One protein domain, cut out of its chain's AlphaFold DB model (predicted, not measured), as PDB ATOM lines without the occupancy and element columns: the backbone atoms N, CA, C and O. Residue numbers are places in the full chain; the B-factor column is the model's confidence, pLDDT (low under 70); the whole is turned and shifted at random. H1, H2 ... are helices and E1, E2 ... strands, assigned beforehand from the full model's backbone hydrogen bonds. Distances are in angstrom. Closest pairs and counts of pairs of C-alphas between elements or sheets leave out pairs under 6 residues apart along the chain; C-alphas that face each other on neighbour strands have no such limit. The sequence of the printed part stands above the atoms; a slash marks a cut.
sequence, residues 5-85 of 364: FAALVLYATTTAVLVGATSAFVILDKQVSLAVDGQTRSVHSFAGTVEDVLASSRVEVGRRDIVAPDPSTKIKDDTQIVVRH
ATOM      1  N   PHE A   5      90.153 162.736 237.901       50.97
ATOM      2  CA  PHE A   5      89.042 163.687 237.772       50.97
ATOM      3  C   PHE A   5      89.403 164.894 236.889       50.97
ATOM      4  O   PHE A   5      88.623 165.263 236.021       50.97
ATOM      5  N   ALA A   6      90.608 165.457 237.043       49.06
ATOM      6  CA  ALA A   6      91.079 166.560 236.197       49.06
ATOM      7  C   ALA A   6      91.216 166.166 234.712       49.06
ATOM      8  O   ALA A   6      90.853 166.946 233.838       49.06
ATOM      9  N   ALA A   7      91.678 164.944 234.421       46.38
ATOM     10  CA  ALA A   7      91.767 164.437 233.050       46.38
ATOM     11  C   ALA A   7      90.380 164.214 232.414       46.38
ATOM     12  O   ALA A   7      90.172 164.589 231.266       46.38
ATOM     13  N   LEU A   8      89.414 163.663 233.162       46.91
ATOM     14  CA  LEU A   8      88.036 163.458 232.689       46.91
ATOM     15  C   LEU A   8      87.291 164.776 232.427       46.91
ATOM     16  O   LEU A   8      86.574 164.872 231.435       46.91
ATOM     17  N   VAL A   9      87.498 165.803 233.259       52.34
ATOM     18  CA  VAL A   9      86.938 167.147 233.028       52.34
ATOM     19  C   VAL A   9      87.548 167.786 231.778       52.34
ATOM     20  O   VAL A   9      86.805 168.334 230.972       52.34
ATOM     21  N   LEU A  10      88.862 167.643 231.555       45.72
ATOM     22  CA  LEU A  10      89.533 168.176 230.363       45.72
ATOM     23  C   LEU A  10      89.029 167.504 229.070       45.72
ATOM     24  O   LEU A  10      88.701 168.201 228.111       45.72
ATOM     25  N   TYR A  11      88.898 166.170 229.060       48.28
ATOM     26  CA  TYR A  11      88.350 165.418 227.921       48.28
ATOM     27  C   TYR A  11      86.877 165.737 227.651       48.28
ATOM     28  O   TYR A  11      86.492 165.861 226.489       48.28
ATOM     29  N   ALA A  12      86.061 165.904 228.696       51.03
ATOM     30  CA  ALA A  12      84.659 166.295 228.560       51.03
ATOM     31  C   ALA A  12      84.515 167.725 228.013       51.03
ATOM     32  O   ALA A  12      83.660 167.974 227.169       51.03
ATOM     33  N   THR A  13      85.383 168.660 228.419       51.09
ATOM     34  CA  THR A  13      85.381 170.021 227.863       51.09
ATOM     35  C   THR A  13      85.860 170.075 226.414       51.09
ATOM     36  O   THR A  13      85.249 170.776 225.614       51.09
ATOM     37  N   THR A  14      86.892 169.320 226.022       49.78
ATOM     38  CA  THR A  14      87.363 169.324 224.625       49.78
ATOM     39  C   THR A  14      86.370 168.651 223.685       49.78
ATOM     40  O   THR A  14      86.137 169.169 222.596       49.78
ATOM     41  N   THR A  15      85.727 167.555 224.101       51.66
ATOM     42  CA  THR A  15      84.648 166.928 223.316       51.66
ATOM     43  C   THR A  15      83.390 167.785 223.267       51.66
ATOM     44  O   THR A  15      82.809 167.895 222.195       51.66
ATOM     45  N   ALA A  16      82.993 168.463 224.349       53.28
ATOM     46  CA  ALA A  16      81.871 169.403 224.310       53.28
ATOM     47  C   ALA A  16      82.149 170.612 223.398       53.28
ATOM     48  O   ALA A  16      81.256 171.043 222.675       53.28
ATOM     49  N   VAL A  17      83.385 171.124 223.369       56.75
ATOM     50  CA  VAL A  17      83.797 172.181 222.430       56.75
ATOM     51  C   VAL A  17      83.824 171.665 220.991       56.75
ATOM     52  O   VAL A  17      83.350 172.363 220.108       56.75
ATOM     53  N   LEU A  18      84.310 170.446 220.733       49.28
ATOM     54  CA  LEU A  18      84.316 169.848 219.390       49.28
ATOM     55  C   LEU A  18      82.905 169.529 218.882       49.28
ATOM     56  O   LEU A  18      82.600 169.852 217.742       49.28
ATOM     57  N   VAL A  19      82.041 168.946 219.718       53.34
ATOM     58  CA  VAL A  19      80.643 168.631 219.377       53.34
ATOM     59  C   VAL A  19      79.805 169.906 219.265       53.34
ATOM     60  O   VAL A  19      78.995 170.023 218.350       53.34
ATOM     61  N   GLY A  20      80.014 170.885 220.149       51.34
ATOM     62  CA  GLY A  20      79.379 172.202 220.077       51.34
ATOM     63  C   GLY A  20      79.847 173.019 218.870       51.34
ATOM     64  O   GLY A  20      79.033 173.665 218.219       51.34
ATOM     65  N   ALA A  21      81.132 172.940 218.514       55.38
ATOM     66  CA  ALA A  21      81.664 173.564 217.307       55.38
ATOM     67  C   ALA A  21      81.080 172.907 216.050       55.38
ATOM     68  O   ALA A  21      80.563 173.623 215.201       55.38
ATOM     69  N   THR A  22      81.087 171.573 215.933       54.47
ATOM     70  CA  THR A  22      80.532 170.884 214.751       54.47
ATOM     71  C   THR A  22      79.031 171.107 214.586       54.47
ATOM     72  O   THR A  22      78.578 171.301 213.462       54.47
ATOM     73  N   SER A  23      78.257 171.156 215.674       52.78
ATOM     74  CA  SER A  23      76.826 171.489 215.599       52.78
ATOM     75  C   SER A  23      76.574 172.971 215.286       52.78
ATOM     76  O   SER A  23      75.684 173.267 214.493       52.78
ATOM     77  N   ALA A  24      77.397 173.904 215.780       56.09
ATOM     78  CA  ALA A  24      77.343 175.309 215.359       56.09
ATOM     79  C   ALA A  24      77.708 175.503 213.872       56.09
ATOM     80  O   ALA A  24      77.103 176.340 213.205       56.09
ATOM     81  N   PHE A  25      78.641 174.707 213.332       58.41
ATOM     82  CA  PHE A  25      78.972 174.699 211.899       58.41
ATOM     83  C   PHE A  25      77.778 174.286 211.030       58.41
ATOM     84  O   PHE A  25      77.567 174.885 209.984       58.41
ATOM     85  N   VAL A  26      76.967 173.321 211.472       60.84
ATOM     86  CA  VAL A  26      75.747 172.915 210.750       60.84
ATOM     87  C   VAL A  26      74.643 173.978 210.848       60.84
ATOM     88  O   VAL A  26      73.894 174.153 209.900       60.84
ATOM     89  N   ILE A  27      74.558 174.728 211.952       62.53
ATOM     90  CA  ILE A  27      73.541 175.784 212.155       62.53
ATOM     91  C   ILE A  27      73.823 177.049 211.320       62.53
ATOM     92  O   ILE A  27      72.910 177.823 211.033       62.53
ATOM     93  N   LEU A  28      75.084 177.303 210.959       74.50
ATOM     94  CA  LEU A  28      75.474 178.480 210.170       74.50
ATOM     95  C   LEU A  28      75.461 178.236 208.656       74.50
ATOM     96  O   LEU A  28      75.440 179.215 207.897       74.50
ATOM     97  N   ASP A  29      75.494 176.968 208.240       83.44
ATOM     98  CA  ASP A  29      75.338 176.567 206.846       83.44
ATOM     99  C   ASP A  29      73.888 176.775 206.422       83.44
ATOM    100  O   ASP A  29      72.975 176.252 207.054       83.44
ATOM    101  N   LYS A  30      73.682 177.571 205.372       87.25
ATOM    102  CA  LYS A  30      72.348 177.842 204.841       87.25
ATOM    103  C   LYS A  30      72.197 177.200 203.483       87.25
ATOM    104  O   LYS A  30      73.058 177.385 202.617       87.25
ATOM    105  N   GLN A  31      71.075 176.529 203.264       91.31
ATOM    106  CA  GLN A  31      70.726 176.030 201.940       91.31
ATOM    107  C   GLN A  31      69.950 177.103 201.172       91.31
ATOM    108  O   GLN A  31      68.882 177.540 201.587       91.31
ATOM    109  N   VAL A  32      70.487 177.544 200.037       94.25
ATOM    110  CA  VAL A  32      69.930 178.628 199.216       94.25
ATOM    111  C   VAL A  32      69.635 178.102 197.814       94.25
ATOM    112  O   VAL A  32      70.393 177.307 197.255       94.25
ATOM    113  N   SER A  33      68.536 178.548 197.214       96.12
ATOM    114  CA  SER A  33      68.211 178.265 195.815       96.12
ATOM    115  C   SER A  33      68.666 179.433 194.953       96.12
ATOM    116  O   SER A  33      68.181 180.552 195.104       96.12
ATOM    117  N   LEU A  34      69.616 179.185 194.058       96.88
ATOM    118  CA  LEU A  34      70.183 180.187 193.168       96.88
ATOM    119  C   LEU A  34      69.759 179.892 191.726       96.88
ATOM    120  O   LEU A  34      70.211 178.920 191.119       96.88
ATOM    121  N   ALA A  35      68.905 180.750 191.172       97.38
ATOM    122  CA  ALA A  35      68.436 180.696 189.795       97.38
ATOM    123  C   ALA A  35      69.149 181.752 188.942       97.38
ATOM    124  O   ALA A  35      68.823 182.936 188.998       97.38
ATOM    125  N   VAL A  36      70.102 181.320 188.116       96.94
ATOM    126  CA  VAL A  36      70.851 182.198 187.208       96.94
ATOM    127  C   VAL A  36      70.359 181.982 185.789       96.94
ATOM    128  O   VAL A  36      70.482 180.889 185.243       96.94
ATOM    129  N   ASP A  37      69.775 183.019 185.186       95.19
ATOM    130  CA  ASP A  37      69.225 182.971 183.827       95.19
ATOM    131  C   ASP A  37      68.284 181.774 183.577       95.19
ATOM    132  O   ASP A  37      68.289 181.142 182.518       95.19
ATOM    133  N   GLY A  38      67.473 181.443 184.586       91.69
ATOM    134  CA  GLY A  38      66.509 180.341 184.535       91.69
ATOM    135  C   GLY A  38      67.102 178.953 184.789       91.69
ATOM    136  O   GLY A  38      66.362 177.974 184.740       91.69
ATOM    137  N   GLN A  39      68.402 178.846 185.075       94.25
ATOM    138  CA  GLN A  39      69.018 177.614 185.566       94.25
ATOM    139  C   GLN A  39      69.080 177.645 187.091       94.25
ATOM    140  O   GLN A  39      69.783 178.474 187.669       94.25
ATOM    141  N   THR A  40      68.345 176.742 187.733       95.25
ATOM    142  CA  THR A  40      68.279 176.647 189.194       95.25
ATOM    143  C   THR A  40      69.291 175.639 189.718       95.25
ATOM    144  O   THR A  40      69.382 174.521 189.212       95.25
ATOM    145  N   ARG A  41      70.023 176.019 190.765       94.75
ATOM    146  CA  ARG A  41      70.884 175.128 191.547       94.75
ATOM    147  C   ARG A  41      70.731 175.415 193.035       94.75
ATOM    148  O   ARG A  41      70.508 176.558 193.424       94.75
ATOM    149  N   SER A  42      70.886 174.383 193.856       93.69
ATOM    150  CA  SER A  42      70.987 174.551 195.305       93.69
ATOM    151  C   SER A  42      72.443 174.820 195.686       93.69
ATOM    152  O   SER A  42      73.351 174.183 195.152       93.69
ATOM    153  N   VAL A  43      72.660 175.797 196.561       92.44
ATOM    154  CA  VAL A  43      73.976 176.237 197.023       92.44
ATOM    155  C   VAL A  43      73.968 176.257 198.544       92.44
ATOM    156  O   VAL A  43      73.108 176.890 199.150       92.44
ATOM    157  N   HIS A  44      74.945 175.586 199.144       91.25
ATOM    158  CA  HIS A  44      75.242 175.705 200.568       91.25
ATOM    159  C   HIS A  44      76.152 176.913 200.787       91.25
ATOM    160  O   HIS A  44      77.138 177.086 200.061       91.25
ATOM    161  N   SER A  45      75.801 177.788 201.729       86.12
ATOM    162  CA  SER A  45      76.553 179.015 201.968       86.12
ATOM    163  C   SER A  45      76.522 179.476 203.422       86.12
ATOM    164  O   SER A  45      75.472 179.574 204.053       86.12
ATOM    165  N   PHE A  46      77.692 179.886 203.911       88.00
ATOM    166  CA  PHE A  46      77.865 180.581 205.192       88.00
ATOM    167  C   PHE A  46      77.708 182.104 205.072       88.00
ATOM    168  O   PHE A  46      77.872 182.821 206.059       88.00
ATOM    169  N   ALA A  47      77.410 182.604 203.869       87.25
ATOM    170  CA  ALA A  47      77.238 184.019 203.577       87.25
ATOM    171  C   ALA A  47      76.237 184.715 204.518       87.25
ATOM    172  O   ALA A  47      75.295 184.111 205.053       87.25
ATOM    173  N   GLY A  48      76.451 186.019 204.710       90.12
ATOM    174  CA  GLY A  48      75.517 186.881 205.428       90.12
ATOM    175  C   GLY A  48      74.446 187.459 204.508       90.12
ATOM    176  O   GLY A  48      73.303 187.623 204.941       90.12
ATOM    177  N   THR A  49      74.802 187.737 203.252       95.75
ATOM    178  CA  THR A  49      73.974 188.487 202.298       95.75
ATOM    179  C   THR A  49      73.870 187.814 200.928       95.75
ATOM    180  O   THR A  49      74.593 186.863 200.630       95.75
ATOM    181  N   VAL A  50      72.955 188.303 200.085       96.25
ATOM    182  CA  VAL A  50      72.812 187.858 198.690       96.25
ATOM    183  C   VAL A  50      74.095 188.116 197.898       96.25
ATOM    184  O   VAL A  50      74.546 187.226 197.181       96.25
ATOM    185  N   GLU A  51      74.709 189.291 198.052       95.88
ATOM    186  CA  GLU A  51      75.962 189.662 197.383       95.88
ATOM    187  C   GLU A  51      77.083 188.649 197.659       95.88
ATOM    188  O   GLU A  51      77.723 188.152 196.729       95.88
ATOM    189  N   ASP A  52      77.247 188.249 198.922       94.31
ATOM    190  CA  ASP A  52      78.244 187.256 199.337       94.31
ATOM    191  C   ASP A  52      77.987 185.868 198.709       94.31
ATOM    192  O   ASP A  52      78.923 185.156 198.316       94.31
ATOM    193  N   VAL A  53      76.713 185.460 198.584       94.94
ATOM    194  CA  VAL A  53      76.342 184.206 197.899       94.94
ATOM    195  C   VAL A  53      76.710 184.267 196.423       94.94
ATOM    196  O   VAL A  53      77.246 183.296 195.885       94.94
ATOM    197  N   LEU A  54      76.443 185.389 195.753       96.31
ATOM    198  CA  LEU A  54      76.771 185.558 194.339       96.31
ATOM    199  C   LEU A  54      78.286 185.529 194.108       96.31
ATOM    200  O   LEU A  54      78.749 184.786 193.238       96.31
ATOM    201  N   ALA A  55      79.054 186.242 194.936       93.94
ATOM    202  CA  ALA A  55      80.512 186.280 194.866       93.94
ATOM    203  C   ALA A  55      81.137 184.887 195.063       93.94
ATOM    204  O   ALA A  55      81.935 184.433 194.238       93.94
ATOM    205  N   SER A  56      80.722 184.158 196.106       92.50
ATOM    206  CA  SER A  56      81.196 182.788 196.371       92.50
ATOM    207  C   SER A  56      80.780 181.790 195.283       92.50
ATOM    208  O   SER A  56      81.537 180.880 194.941       92.50
ATOM    209  N   SER A  57      79.616 182.011 194.668       93.88
ATOM    210  CA  SER A  57      79.093 181.212 193.555       93.88
ATOM    211  C   SER A  57      79.665 181.595 192.183       93.88
ATOM    212  O   SER A  57      79.248 181.003 191.175       93.88
ATOM    213  N   ARG A  58      80.599 182.562 192.141       95.00
ATOM    214  CA  ARG A  58      81.229 183.132 190.936       95.00
ATOM    215  C   ARG A  58      80.210 183.650 189.917       95.00
ATOM    216  O   ARG A  58      80.345 183.422 188.716       95.00
ATOM    217  N   VAL A  59      79.157 184.294 190.412       96.00
ATOM    218  CA  VAL A  59      78.144 184.956 189.587       96.00
ATOM    219  C   VAL A  59      78.446 186.446 189.580       96.00
ATOM    220  O   VAL A  59      78.212 187.139 190.565       96.00
ATOM    221  N   GLU A  60      78.989 186.925 188.468       93.81
ATOM    222  CA  GLU A  60      79.222 188.350 188.248       93.81
ATOM    223  C   GLU A  60      77.916 189.030 187.843       93.81
ATOM    224  O   GLU A  60      77.204 188.533 186.974       93.81
ATOM    225  N   VAL A  61      77.613 190.172 188.460       94.56
ATOM    226  CA  VAL A  61      76.412 190.958 188.160       94.56
ATOM    227  C   VAL A  61      76.797 192.369 187.734       94.56
ATOM    228  O   VAL A  61      77.593 193.052 188.378       94.56
ATOM    229  N   GLY A  62      76.253 192.804 186.604       92.88
ATOM    230  CA  GLY A  62      76.433 194.137 186.050       92.88
ATOM    231  C   GLY A  62      75.336 195.113 186.476       92.88
ATOM    232  O   GLY A  62      74.283 194.746 186.985       92.88
ATOM    233  N   ARG A  63      75.539 196.403 186.173       93.06
ATOM    234  CA  ARG A  63      74.595 197.488 186.520       93.06
ATOM    235  C   ARG A  63      73.197 197.371 185.892       93.06
ATOM    236  O   ARG A  63      72.300 198.096 186.304       93.06
ATOM    237  N   ARG A  64      73.034 196.561 184.842       94.69
ATOM    238  CA  ARG A  64      71.761 196.379 184.114       94.69
ATOM    239  C   ARG A  64      71.107 195.027 184.398       94.69
ATOM    240  O   ARG A  64      70.103 194.701 183.764       94.69
ATOM    241  N   ASP A  65      71.699 194.248 185.292       96.88
ATOM    242  CA  ASP A  65      71.198 192.939 185.670       96.88
ATOM    243  C   ASP A  65      70.169 193.099 186.786       96.88
ATOM    244  O   ASP A  65      70.191 194.069 187.545       96.88
ATOM    245  N   ILE A  66      69.256 192.141 186.885       96.06
ATOM    246  CA  ILE A  66      68.316 192.067 187.998       96.06
ATOM    247  C   ILE A  66      68.824 191.011 188.965       96.06
ATOM    248  O   ILE A  66      69.053 189.864 188.578       96.06
ATOM    249  N   VAL A  67      68.944 191.408 190.226       97.75
ATOM    250  CA  VAL A  67      69.169 190.518 191.360       97.75
ATOM    251  C   VAL A  67      67.985 190.680 192.300       97.75
ATOM    252  O   VAL A  67      67.651 191.799 192.690       97.75
ATOM    253  N   ALA A  68      67.321 189.575 192.617       96.19
ATOM    254  CA  ALA A  68      66.225 189.545 193.572       96.19
ATOM    255  C   ALA A  68      66.446 188.400 194.576       96.19
ATOM    256  O   ALA A  68      66.678 187.273 194.136       96.19
ATOM    257  N   PRO A  69      66.340 188.642 195.894       96.62
ATOM    258  CA  PRO A  69      66.140 189.948 196.535       96.62
ATOM    259  C   PRO A  69      67.379 190.863 196.411       96.62
ATOM    260  O   PRO A  69      68.365 190.476 195.788       96.62
ATOM    261  N   ASP A  70      67.311 192.085 196.955       96.12
ATOM    262  CA  ASP A  70      68.398 193.078 196.872       96.12
ATOM    263  C   ASP A  70      69.744 192.484 197.344       96.12
ATOM    264  O   ASP A  70      69.733 191.734 198.327       96.12
ATOM    265  N   PRO A  71      70.890 192.810 196.711       95.69
ATOM    266  CA  PRO A  71      72.202 192.268 197.082       95.69
ATOM    267  C   PRO A  71      72.556 192.390 198.574       95.69
ATOM    268  O   PRO A  71      73.179 191.487 199.133       95.69
ATOM    269  N   SER A  72      72.096 193.446 199.254       95.88
ATOM    270  CA  SER A  72      72.334 193.666 200.689       95.88
ATOM    271  C   SER A  72      71.417 192.848 201.614       95.88
ATOM    272  O   SER A  72      71.592 192.838 202.838       95.88
ATOM    273  N   THR A  73      70.427 192.144 201.055       97.25
ATOM    274  CA  THR A  73      69.448 191.361 201.815       97.25
ATOM    275  C   THR A  73      70.138 190.223 202.553       97.25
ATOM    276  O   THR A  73      70.892 189.448 201.966       97.25
ATOM    277  N   LYS A  74      69.837 190.085 203.849       95.31
ATOM    278  CA  LYS A  74      70.344 188.979 204.667       95.31
ATOM    279  C   LYS A  74      69.736 187.649 204.230       95.31
ATOM    280  O   LYS A  74      68.517 187.555 204.092       95.31
ATOM    281  N   ILE A  75      70.566 186.617 204.094       93.50
ATOM    282  CA  ILE A  75      70.111 185.285 203.679       93.50
ATOM    283  C   ILE A  75      69.706 184.405 204.871       93.50
ATOM    284  O   ILE A  75      70.282 184.480 205.959       93.50
ATOM    285  N   LYS A  76      68.706 183.555 204.643       91.94
ATOM    286  CA  LYS A  76      68.213 182.490 205.534       91.94
ATOM    287  C   LYS A  76      68.135 181.172 204.753       91.94
ATOM    288  O   LYS A  76      68.294 181.191 203.530       91.94
ATOM    289  N   ASP A  77      67.844 180.067 205.427       90.12
ATOM    290  CA  ASP A  77      67.492 178.825 204.735       90.12
ATOM    291  C   ASP A  77      66.340 179.031 203.749       90.12
ATOM    292  O   ASP A  77      65.458 179.871 203.955       90.12
ATOM    293  N   ASP A  78      66.418 178.304 202.638       90.88
ATOM    294  CA  ASP A  78      65.483 178.301 201.513       90.88
ATOM    295  C   ASP A  78      65.312 179.647 200.793       90.88
ATOM    296  O   ASP A  78      64.420 179.801 199.948       90.88
ATOM    297  N   THR A  79      66.196 180.619 201.062       94.62
ATOM    298  CA  THR A  79      66.206 181.898 200.338       94.62
ATOM    299  C   THR A  79      66.311 181.629 198.837       94.62
ATOM    300  O   THR A  79      67.184 180.893 198.376       94.62
ATOM    301  N   GLN A  80      65.409 182.232 198.066       96.88
ATOM    302  CA  GLN A  80      65.408 182.156 196.609       96.88
ATOM    303  C   GLN A  80      66.122 183.387 196.060       96.88
ATOM    304  O   GLN A  80      65.648 184.507 196.235       96.88
ATOM    305  N   ILE A  81      67.255 183.173 195.402       97.19
ATOM    306  CA  ILE A  81      68.029 184.218 194.740       97.19
ATOM    307  C   ILE A  81      67.866 184.035 193.237       97.19
ATOM    308  O   ILE A  81      68.215 182.993 192.683       97.19
ATOM    309  N   VAL A  82      67.355 185.059 192.564       97.69
ATOM    310  CA  VAL A  82      67.199 185.091 191.112       97.69
ATOM    311  C   VAL A  82      68.136 186.139 190.540       97.69
ATOM    312  O   VAL A  82      68.075 187.308 190.914       97.69
ATOM    313  N   VAL A  83      68.966 185.717 189.591       97.69
ATOM    314  CA  VAL A  83      69.819 186.597 188.791       97.69
ATOM    315  C   VAL A  83      69.382 186.525 187.335       97.69
ATOM    316  O   VAL A  83      69.289 185.439 186.750       97.69
ATOM    317  N   ARG A  84      69.122 187.690 186.740       97.25
ATOM    318  CA  ARG A  84      68.843 187.845 185.310       97.25
ATOM    319  C   ARG A  84      69.835 188.820 184.710       97.25
ATOM    320  O   ARG A  84      69.764 190.017 184.983       97.25
ATOM    321  N   HIS A  85      70.725 188.305 183.871       97.44
ATOM    322  CA  HIS A  85      71.692 189.148 183.183       97.44
ATOM    323  C   HIS A  85      71.020 189.955 182.074       97.44
ATOM    324  O   HIS A  85      70.096 189.483 181.405       97.44
TER     325      HIS A  85
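This is residues 5 to 85 of the 364 residues of the protein "DUF348 domain-containing protein" of Streptosporangiales bacterium (UniProt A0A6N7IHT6). A long helix, H1, sticks out with residues 5 to 24 from a compact head, a twisted four-stranded sheet with short helix H2 packed on it. The 81 printed residues, mixed helices and strands, run H1, E1, E2, H2, E3, E4; the sheet, E2 E1 E4 E3, is mixed. The arm makes the whole extended: radius of gyration of the C-alphas 18.3 A, spans 65 by 20 by 18 A.

H1, residues 5 to 28, is not on the sheet. E1, residues 30 to 36, and E2, residues 39 to 45, form an antiparallel hairpin, N 34 and O 41 2.8 A apart. H2, residues 50 to 56, is on the sheet; its C-alpha 53 is 6.6 A from C-alpha 45, the closest pair with E2. E3, residues 66 to 68, and E4, residues 80 to 84, form an antiparallel hairpin, N 68 and O 82 2.9 A apart. E4 is parallel to E1, N 35 and O 81 2.8 A apart. E2, H2, E3 make a split strand-helix-strand unit, its same-way strands separated by E1 and E4, with a right-handed crossover. In H1 and H2 every O i to N i+4 pair is within hydrogen-bond range.

H1 spans 34.1 A from C-alpha 5 at (89.042, 163.687, 237.772); E4 ends at C-alpha 84, (68.843, 187.845, 185.310).

The printed part has no cut; the E3 to E4 link is long. Residues 5 to 27 have pLDDT under 70.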